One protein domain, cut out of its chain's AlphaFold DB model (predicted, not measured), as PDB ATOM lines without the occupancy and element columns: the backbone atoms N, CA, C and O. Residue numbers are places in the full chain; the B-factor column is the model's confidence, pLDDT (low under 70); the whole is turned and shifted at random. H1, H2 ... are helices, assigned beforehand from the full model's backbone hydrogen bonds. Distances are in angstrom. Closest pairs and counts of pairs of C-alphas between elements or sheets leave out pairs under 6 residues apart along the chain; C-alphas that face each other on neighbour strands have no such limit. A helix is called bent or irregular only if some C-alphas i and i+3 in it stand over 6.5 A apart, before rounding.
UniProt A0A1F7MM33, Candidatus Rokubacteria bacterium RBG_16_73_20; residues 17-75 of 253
ATOM      1  N   ARG A  17     168.057 147.191 133.073       42.69
ATOM      2  CA  ARG A  17     167.925 147.579 134.485       42.69
ATOM      3  C   ARG A  17     168.340 149.044 134.587       42.69
ATOM      4  O   ARG A  17     169.533 149.320 134.542       42.69
ATOM      5  N   ASP A  18     167.375 149.948 134.692       42.66
ATOM      6  CA  ASP A  18     167.640 151.371 134.906       42.66
ATOM      7  C   ASP A  18     167.081 151.799 136.272       42.66
ATOM      8  O   ASP A  18     165.870 151.994 136.414       42.66
ATOM      9  N   PRO A  19     167.911 151.819 137.330       55.22
ATOM     10  CA  PRO A  19     167.482 152.292 138.635       55.22
ATOM     11  C   PRO A  19     167.351 153.822 138.621       55.22
ATOM     12  O   PRO A  19     168.337 154.547 138.514       55.22
ATOM     13  N   LEU A  20     166.122 154.319 138.773       59.00
ATOM     14  CA  LEU A  20     165.855 155.745 138.950       59.00
ATOM     15  C   LEU A  20     166.076 156.143 140.418       59.00
ATOM     16  O   LEU A  20     165.343 155.697 141.299       59.00
ATOM     17  N   TYR A  21     167.044 157.026 140.669       63.31
ATOM     18  CA  TYR A  21     167.287 157.614 141.989       63.31
ATOM     19  C   TYR A  21     166.725 159.036 142.037       63.31
ATOM     20  O   TYR A  21     167.136 159.896 141.263       63.31
ATOM     21  N   LEU A  22     165.794 159.291 142.959       62.66
ATOM     22  CA  LEU A  22     165.238 160.620 143.214       62.66
ATOM     23  C   LEU A  22     165.467 160.998 144.676       62.66
ATOM     24  O   LEU A  22     164.940 160.338 145.571       62.66
ATOM     25  N   ARG A  23     166.195 162.092 144.915       70.62
ATOM     26  CA  ARG A  23     166.226 162.765 146.220       70.62
ATOM     27  C   ARG A  23     165.014 163.666 146.338       70.62
ATOM     28  O   ARG A  23     165.042 164.828 145.944       70.62
ATOM     29  N   VAL A  24     163.907 163.081 146.785       64.62
ATOM     30  CA  VAL A  24     162.584 163.725 146.792       64.62
ATOM     31  C   VAL A  24     162.599 165.047 147.570       64.62
ATOM     32  O   VAL A  24     161.887 165.977 147.205       64.62
ATOM     33  N   GLU A  25     163.437 165.161 148.597       63.09
ATOM     34  CA  GLU A  25     163.650 166.364 149.405       63.09
ATOM     35  C   GLU A  25     164.278 167.542 148.643       63.09
ATOM     36  O   GLU A  25     164.037 168.693 149.005       63.09
ATOM     37  N   GLU A  26     165.033 167.273 147.579       69.75
ATOM     38  CA  GLU A  26     165.644 168.292 146.718       69.75
ATOM     39  C   GLU A  26     164.724 168.674 145.544       69.75
ATOM     40  O   GLU A  26     164.996 169.633 144.819       69.75
ATOM     41  N   VAL A  27     163.600 167.965 145.361       71.62
ATOM     42  CA  VAL A  27     162.622 168.267 144.313       71.62
ATOM     43  C   VAL A  27     161.737 169.447 144.737       71.62
ATOM     44  O   VAL A  27     161.026 169.349 145.742       71.62
ATOM     45  N   PRO A  28     161.697 170.560 143.974       66.75
ATOM     46  CA  PRO A  28     160.846 171.703 144.301       66.75
ATOM     47  C   PRO A  28     159.357 171.313 144.368       66.75
ATOM     48  O   PRO A  28     158.711 171.081 143.351       66.75
ATOM     49  N   GLY A  29     158.793 171.248 145.579       60.03
ATOM     50  CA  GLY A  29     157.441 170.708 145.808       60.03
ATOM     51  C   GLY A  29     156.295 171.728 145.850       60.03
ATOM     52  O   GLY A  29     155.137 171.337 145.985       60.03
ATOM     53  N   ALA A  30     156.574 173.035 145.781       58.53
ATOM     54  CA  ALA A  30     155.577 174.067 146.099       58.53
ATOM     55  C   ALA A  30     154.416 174.153 145.088       58.53
ATOM     56  O   ALA A  30     153.274 174.355 145.497       58.53
ATOM     57  N   ALA A  31     154.682 173.951 143.792       63.47
ATOM     58  CA  ALA A  31     153.676 174.104 142.736       63.47
ATOM     59  C   ALA A  31     152.587 173.011 142.759       63.47
ATOM     60  O   ALA A  31     151.453 173.267 142.369       63.47
ATOM     61  N   ALA A  32     152.896 171.810 143.267       70.19
ATOM     62  CA  ALA A  32     151.958 170.685 143.301       70.19
ATOM     63  C   ALA A  32     150.993 170.711 144.498       70.19
ATOM     64  O   ALA A  32     149.973 170.028 144.472       70.19
ATOM     65  N   ARG A  33     151.265 171.511 145.541       75.06
ATOM     66  CA  ARG A  33     150.447 171.529 146.771       75.06
ATOM     67  C   ARG A  33     149.004 171.969 146.536       75.06
ATOM     68  O   ARG A  33     148.117 171.505 147.245       75.06
ATOM     69  N   ALA A  34     148.770 172.830 145.545       78.50
ATOM     70  CA  ALA A  34     147.428 173.280 145.184       78.50
ATOM     71  C   ALA A  34     146.523 172.129 144.702       78.50
ATOM     72  O   ALA A  34     145.308 172.215 144.844       78.50
ATOM     73  N   LEU A  35     147.106 171.034 144.197       81.69
ATOM     74  CA  LEU A  35     146.370 169.858 143.722       81.69
ATOM     75  C   LEU A  35     145.915 168.921 144.857       81.69
ATOM     76  O   LEU A  35     145.171 167.981 144.605       81.69
ATOM     77  N   ASN A  36     146.316 169.175 146.109       81.69
ATOM     78  CA  ASN A  36     145.964 168.333 147.263       81.69
ATOM     79  C   ASN A  36     144.570 168.633 147.848       81.69
ATOM     80  O   ASN A  36     144.226 168.106 148.904       81.69
ATOM     81  N   GLY A  37     143.789 169.518 147.218       79.94
ATOM     82  CA  GLY A  37     142.473 169.935 147.716       79.94
ATOM     83  C   GLY A  37     141.405 168.838 147.668       79.94
ATOM     84  O   GLY A  37     140.402 168.931 148.373       79.94
ATOM     85  N   GLU A  38     141.627 167.789 146.879       83.38
ATOM     86  CA  GLU A  38     140.716 166.659 146.731       83.38
ATOM     87  C   GLU A  38     141.435 165.327 146.946       83.38
ATOM     88  O   GLU A  38     142.651 165.202 146.808       83.38
ATOM     89  N   ARG A  39     140.653 164.287 147.249       85.75
ATOM     90  CA  ARG A  39     141.175 162.925 147.411       85.75
ATOM     91  C   ARG A  39     141.596 162.293 146.084       85.75
ATOM     92  O   ARG A  39     142.356 161.330 146.086       85.75
ATOM     93  N   ARG A  40     141.078 162.782 144.955       89.12
ATOM     94  CA  ARG A  40     141.409 162.250 143.633       89.12
ATOM     95  C   ARG A  40     142.600 163.003 143.051       89.12
ATOM     96  O   ARG A  40     142.559 164.215 142.905       89.12
ATOM     97  N   ILE A  41     143.643 162.262 142.696       85.69
ATOM     98  CA  ILE A  41     144.864 162.805 142.102       85.69
ATOM     99  C   ILE A  41     144.635 163.011 140.603       85.69
ATOM    100  O   ILE A  41     144.407 162.044 139.871       85.69
ATOM    101  N   ASP A  42     144.751 164.256 140.142       86.38
ATOM    102  CA  ASP A  42     144.862 164.578 138.718       86.38
ATOM    103  C   ASP A  42     146.264 164.210 138.221       86.38
ATOM    104  O   ASP A  42     147.256 164.894 138.483       86.38
ATOM    105  N   ARG A  43     146.355 163.074 137.529       81.12
ATOM    106  CA  ARG A  43     147.631 162.523 137.075       81.12
ATOM    107  C   ARG A  43     148.288 163.350 135.987       81.12
ATOM    108  O   ARG A  43     149.514 163.399 135.974       81.12
ATOM    109  N   ASP A  44     147.513 163.969 135.108       83.56
ATOM    110  CA  ASP A  44     148.060 164.724 133.984       83.56
ATOM    111  C   ASP A  44     148.631 166.049 134.487       83.56
ATOM    112  O   ASP A  44     149.775 166.392 134.176       83.56
ATOM    113  N   ALA A  45     147.900 166.730 135.375       85.88
ATOM    114  CA  ALA A  45     148.399 167.923 136.048       85.88
ATOM    115  C   ALA A  45     149.646 167.616 136.897       85.88
ATOM    116  O   ALA A  45     150.653 168.324 136.817       85.88
ATOM    117  N   VAL A  46     149.622 166.525 137.674       84.56
ATOM    118  CA  VAL A  46     150.780 166.095 138.473       84.56
ATOM    119  C   VAL A  46     151.967 165.719 137.587       84.56
ATOM    120  O   VAL A  46     153.102 166.050 137.932       84.56
ATOM    121  N   LEU A  47     151.743 165.030 136.467       83.19
ATOM    122  CA  LEU A  47     152.806 164.640 135.545       83.19
ATOM    123  C   LEU A  47     153.480 165.868 134.937       83.19
ATOM    124  O   LEU A  47     154.707 165.919 134.942       83.19
ATOM    125  N   GLY A  48     152.709 166.859 134.481       83.94
ATOM    126  CA  GLY A  48     153.257 168.110 133.951       83.94
ATOM    127  C   GLY A  48     154.171 168.803 134.963       83.94
ATOM    128  O   GLY A  48     155.340 169.057 134.677       83.94
ATOM    129  N   LEU A  49     153.688 168.988 136.196       85.50
ATOM    130  CA  LEU A  49     154.480 169.597 137.271       85.50
ATOM    131  C   LEU A  49     155.732 168.782 137.628       85.50
ATOM    132  O   LEU A  49     156.789 169.354 137.901       85.50
ATOM    133  N   LYS A  50     155.633 167.445 137.630       81.44
ATOM    134  CA  LYS A  50     156.775 166.558 137.890       81.44
ATOM    135  C   LYS A  50     157.815 166.637 136.780       81.44
ATOM    136  O   LYS A  50     158.994 166.749 137.096       81.44
ATOM    137  N   LEU A  51     157.408 166.580 135.513       84.62
ATOM    138  CA  LEU A  51     158.328 166.665 134.377       84.62
ATOM    139  C   LEU A  51     159.034 168.020 134.333       84.62
ATOM    140  O   LEU A  51     160.242 168.051 134.117       84.62
ATOM    141  N   ASP A  52     158.331 169.111 134.634       84.56
ATOM    142  CA  ASP A  52     158.938 170.440 134.738       84.56
ATOM    143  C   ASP A  52     159.992 170.507 135.852       84.56
ATOM    144  O   ASP A  52     161.095 171.020 135.645       84.56
ATOM    145  N   ALA A  53     159.676 169.987 137.043       83.31
ATOM    146  CA  ALA A  53     160.602 169.975 138.173       83.31
ATOM    147  C   ALA A  53     161.821 169.075 137.904       83.31
ATOM    148  O   ALA A  53     162.962 169.502 138.091       83.31
ATOM    149  N   LEU A  54     161.588 167.852 137.421       82.12
ATOM    150  CA  LEU A  54     162.641 166.894 137.089       82.12
ATOM    151  C   LEU A  54     163.512 167.388 135.933       82.12
ATOM    152  O   LEU A  54     164.727 167.246 136.000       82.12
ATOM    153  N   GLY A  55     162.924 168.013 134.911       82.88
ATOM    154  CA  GLY A  55     163.665 168.592 133.793       82.88
ATOM    155  C   GLY A  55     164.637 169.680 134.246       82.88
ATOM    156  O   GLY A  55     165.782 169.706 133.797       82.88
ATOM    157  N   ARG A  56     164.228 170.535 135.196       83.25
ATOM    158  CA  ARG A  56     165.110 171.556 135.791       83.25
ATOM    159  C   ARG A  56     166.262 170.938 136.583       83.25
ATOM    160  O   ARG A  56     167.390 171.399 136.449       83.25
ATOM    161  N   LEU A  57     165.982 169.911 137.385       81.75
ATOM    162  CA  LEU A  57     167.008 169.202 138.157       81.75
ATOM    163  C   LEU A  57     167.996 168.478 137.245       81.75
ATOM    164  O   LEU A  57     169.202 168.603 137.427       81.75
ATOM    165  N   PHE A  58     167.490 167.766 136.239       81.50
ATOM    166  CA  PHE A  58     168.315 167.046 135.277       81.50
ATOM    167  C   PHE A  58     169.220 167.998 134.494       81.50
ATOM    168  O   PHE A  58     170.413 167.746 134.378       81.50
ATOM    169  N   ALA A  59     168.684 169.127 134.021       83.94
ATOM    170  CA  ALA A  59     169.476 170.142 133.328       83.94
ATOM    171  C   ALA A  59     170.585 170.753 134.207       83.94
ATOM    172  O   ALA A  59     171.584 171.234 133.677       83.94
ATOM    173  N   ALA A  60     170.415 170.742 135.532       81.81
ATOM    174  CA  ALA A  60     171.400 171.237 136.490       81.81
ATOM    175  C   ALA A  60     172.404 170.164 136.956       81.81
ATOM    176  O   ALA A  60     173.404 170.504 137.589       81.81
ATOM    177  N   PHE A  61     172.163 168.882 136.667       81.31
ATOM    178  CA  PHE A  61     173.010 167.787 137.126       81.31
ATOM    179  C   PHE A  61     174.194 167.564 136.177       81.31
ATOM    180  O   PHE A  61     174.024 167.164 135.028       81.31
ATOM    181  N   ALA A  62     175.411 167.780 136.676       80.75
ATOM    182  CA  ALA A  62     176.656 167.588 135.925       80.75
ATOM    183  C   ALA A  62     177.435 166.319 136.337       80.75
ATOM    184  O   ALA A  62     178.576 166.134 135.914       80.75
ATOM    185  N   GLY A  63     176.830 165.448 137.153       76.81
ATOM    186  CA  GLY A  63     177.513 164.346 137.833       76.81
ATOM    187  C   GLY A  63     178.008 164.744 139.227       76.81
ATOM    188  O   GLY A  63     178.426 165.877 139.452       76.81
ATOM    189  N   ASP A  64     177.948 163.806 140.172       76.94
ATOM    190  CA  ASP A  64     178.364 164.011 141.563       76.94
ATOM    191  C   ASP A  64     178.995 162.721 142.118       76.94
ATOM    192  O   ASP A  64     178.423 161.635 142.029       76.94
ATOM    193  N   ALA A  65     180.187 162.826 142.708       74.44
ATOM    194  CA  ALA A  65     180.859 161.695 143.343       74.44
ATOM    195  C   ALA A  65     180.060 161.141 144.538       74.44
ATOM    196  O   ALA A  65     180.077 159.934 144.780       74.44
ATOM    197  N   ALA A  66     179.316 161.989 145.257       72.38
ATOM    198  CA  ALA A  66     178.416 161.536 146.312       72.38
ATOM    199  C   ALA A  66     177.219 160.757 145.744       72.38
ATOM    200  O   ALA A  66     176.767 159.799 146.372       72.38
ATOM    201  N   PHE A  67     176.743 161.102 144.542       70.94
ATOM    202  CA  PHE A  67     175.725 160.332 143.824       70.94
ATOM    203  C   PHE A  67     176.247 158.946 143.421       70.94
ATOM    204  O   PHE A  67     175.593 157.942 143.702       70.94
ATOM    205  N   GLU A  68     177.450 158.864 142.852       70.75
ATOM    206  CA  GLU A  68     178.062 157.576 142.488       70.75
ATOM    207  C   GLU A  68     178.354 156.699 143.713       70.75
ATOM    208  O   GLU A  68     178.083 155.498 143.697       70.75
ATOM    209  N   SER A  69     178.827 157.296 144.811       62.62
ATOM    210  CA  SER A  69     179.008 156.587 146.082       62.62
ATOM    211  C   SER A  69     177.678 156.112 146.674       62.62
ATOM    212  O   SER A  69     177.615 155.014 147.222       62.62
ATOM    213  N   HIS A  70     176.610 156.909 146.571       69.31
ATOM    214  CA  HIS A  70     175.275 156.521 147.025       69.31
ATOM    215  C   HIS A  70     174.711 155.365 146.190       69.31
ATOM    216  O   HIS A  70     174.191 154.402 146.749       69.31
ATOM    217  N   ARG A  71     174.883 155.414 144.860       69.69
ATOM    218  CA  ARG A  71     174.530 154.322 143.943       69.69
ATOM    219  C   ARG A  71     175.263 153.030 144.300       69.69
ATOM    220  O   ARG A  71     174.642 151.971 144.317       69.69
ATOM    221  N   ALA A  72     176.551 153.116 144.631       72.19
ATOM    222  CA  ALA A  72     177.354 151.965 145.044       72.19
ATOM    223  C   ALA A  72     176.901 151.341 146.381       72.19
ATOM    224  O   ALA A  72     177.146 150.160 146.607       72.19
ATOM    225  N   GLY A  73     176.228 152.105 147.250       73.38
ATOM    226  CA  GLY A  73     175.669 151.633 148.523       73.38
ATOM    227  C   GLY A  73     174.184 151.252 148.475       73.38
ATOM    228  O   GLY A  73     173.589 151.002 149.523       73.38
ATOM    229  N   ALA A  74     173.557 151.251 147.295       78.31
ATOM    230  CA  ALA A  74     172.127 151.000 147.168       78.31
ATOM    231  C   ALA A  74     171.773 149.517 147.360       78.31
ATOM    232  O   ALA A  74     172.436 148.620 146.841       78.31
ATOM    233  N   VAL A  75     170.660 149.267 148.048       81.19
ATOM    234  CA  VAL A  75     170.072 147.929 148.167       81.19
ATOM    235  C   VAL A  75     169.201 147.654 146.946       81.19
ATOM    236  O   VAL A  75     168.324 148.451 146.610       81.19
TER     237      VAL A  75
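This is residues 17 to 75 of the 253 residues of a protein of Candidatus Rokubacteria bacterium RBG_16_73_20 (UniProt A0A1F7MM33). A long helix, H2, makes most of the length of a loose, open model; the short helix H1 folds back beside its first part as a helical hairpin, and beyond its other end the short helix H3 is set off at an angle, touching no helix. An unnamed stretch, residues 17 to 29, leads into H1. The printed part has 59 residues with three named helices, H1, H2 and H3 in that order, and no named strand; its class is all helix. The whole is loose, with a radius of gyration of the C-alphas of 14.3 A, and elongated, spanning 39 by 25 by 20 A.

After residues 17 to 29 comes H1, residues 30 to 37, joined by a tight link of 5 residues to H2, residues 43 to 60. H1 and H2 touch and form a helical hairpin, with a shallow tilt of 14 degrees, opposite ways. Their closest C-alphas, those of Ala 32 and Leu 49, are 6.6 A apart, and H2 touches H1 with residues 46 to 49 alone. A tight link of 4 residues leads to H3, residues 65 to 72, which is apart from both H1 and H2. In H2 and H3 every O i to N i+4 pair is within hydrogen-bond range; in H1 0 of 4 are, beside 3 of 5 O i to N i+3 pairs.

H1 begins at C-alpha 30, (155.577, 174.067, 146.099), and is 13.8 A long; it is irregular, but only just, with C-alphas 31 and 34 6.8 A apart. H2 begins at C-alpha 43, (147.631, 162.523, 137.075), and is 25.3 A long. H3 is 10.5 A long and ends at C-alpha 72, (177.354, 151.965, 145.044).

The two C-alphas farthest apart, those of Glu 38 and Ala 65, are 40.6 A apart. Residues 36 to 42 stand free, as do residues 58 to 66, of which 58 to 60 belong to H2. The printed part has no cut. Its mean pLDDT is 74.9, and residues 17 to 22, 24 to 26, 28 to 31 and 69 to 71 are under 70.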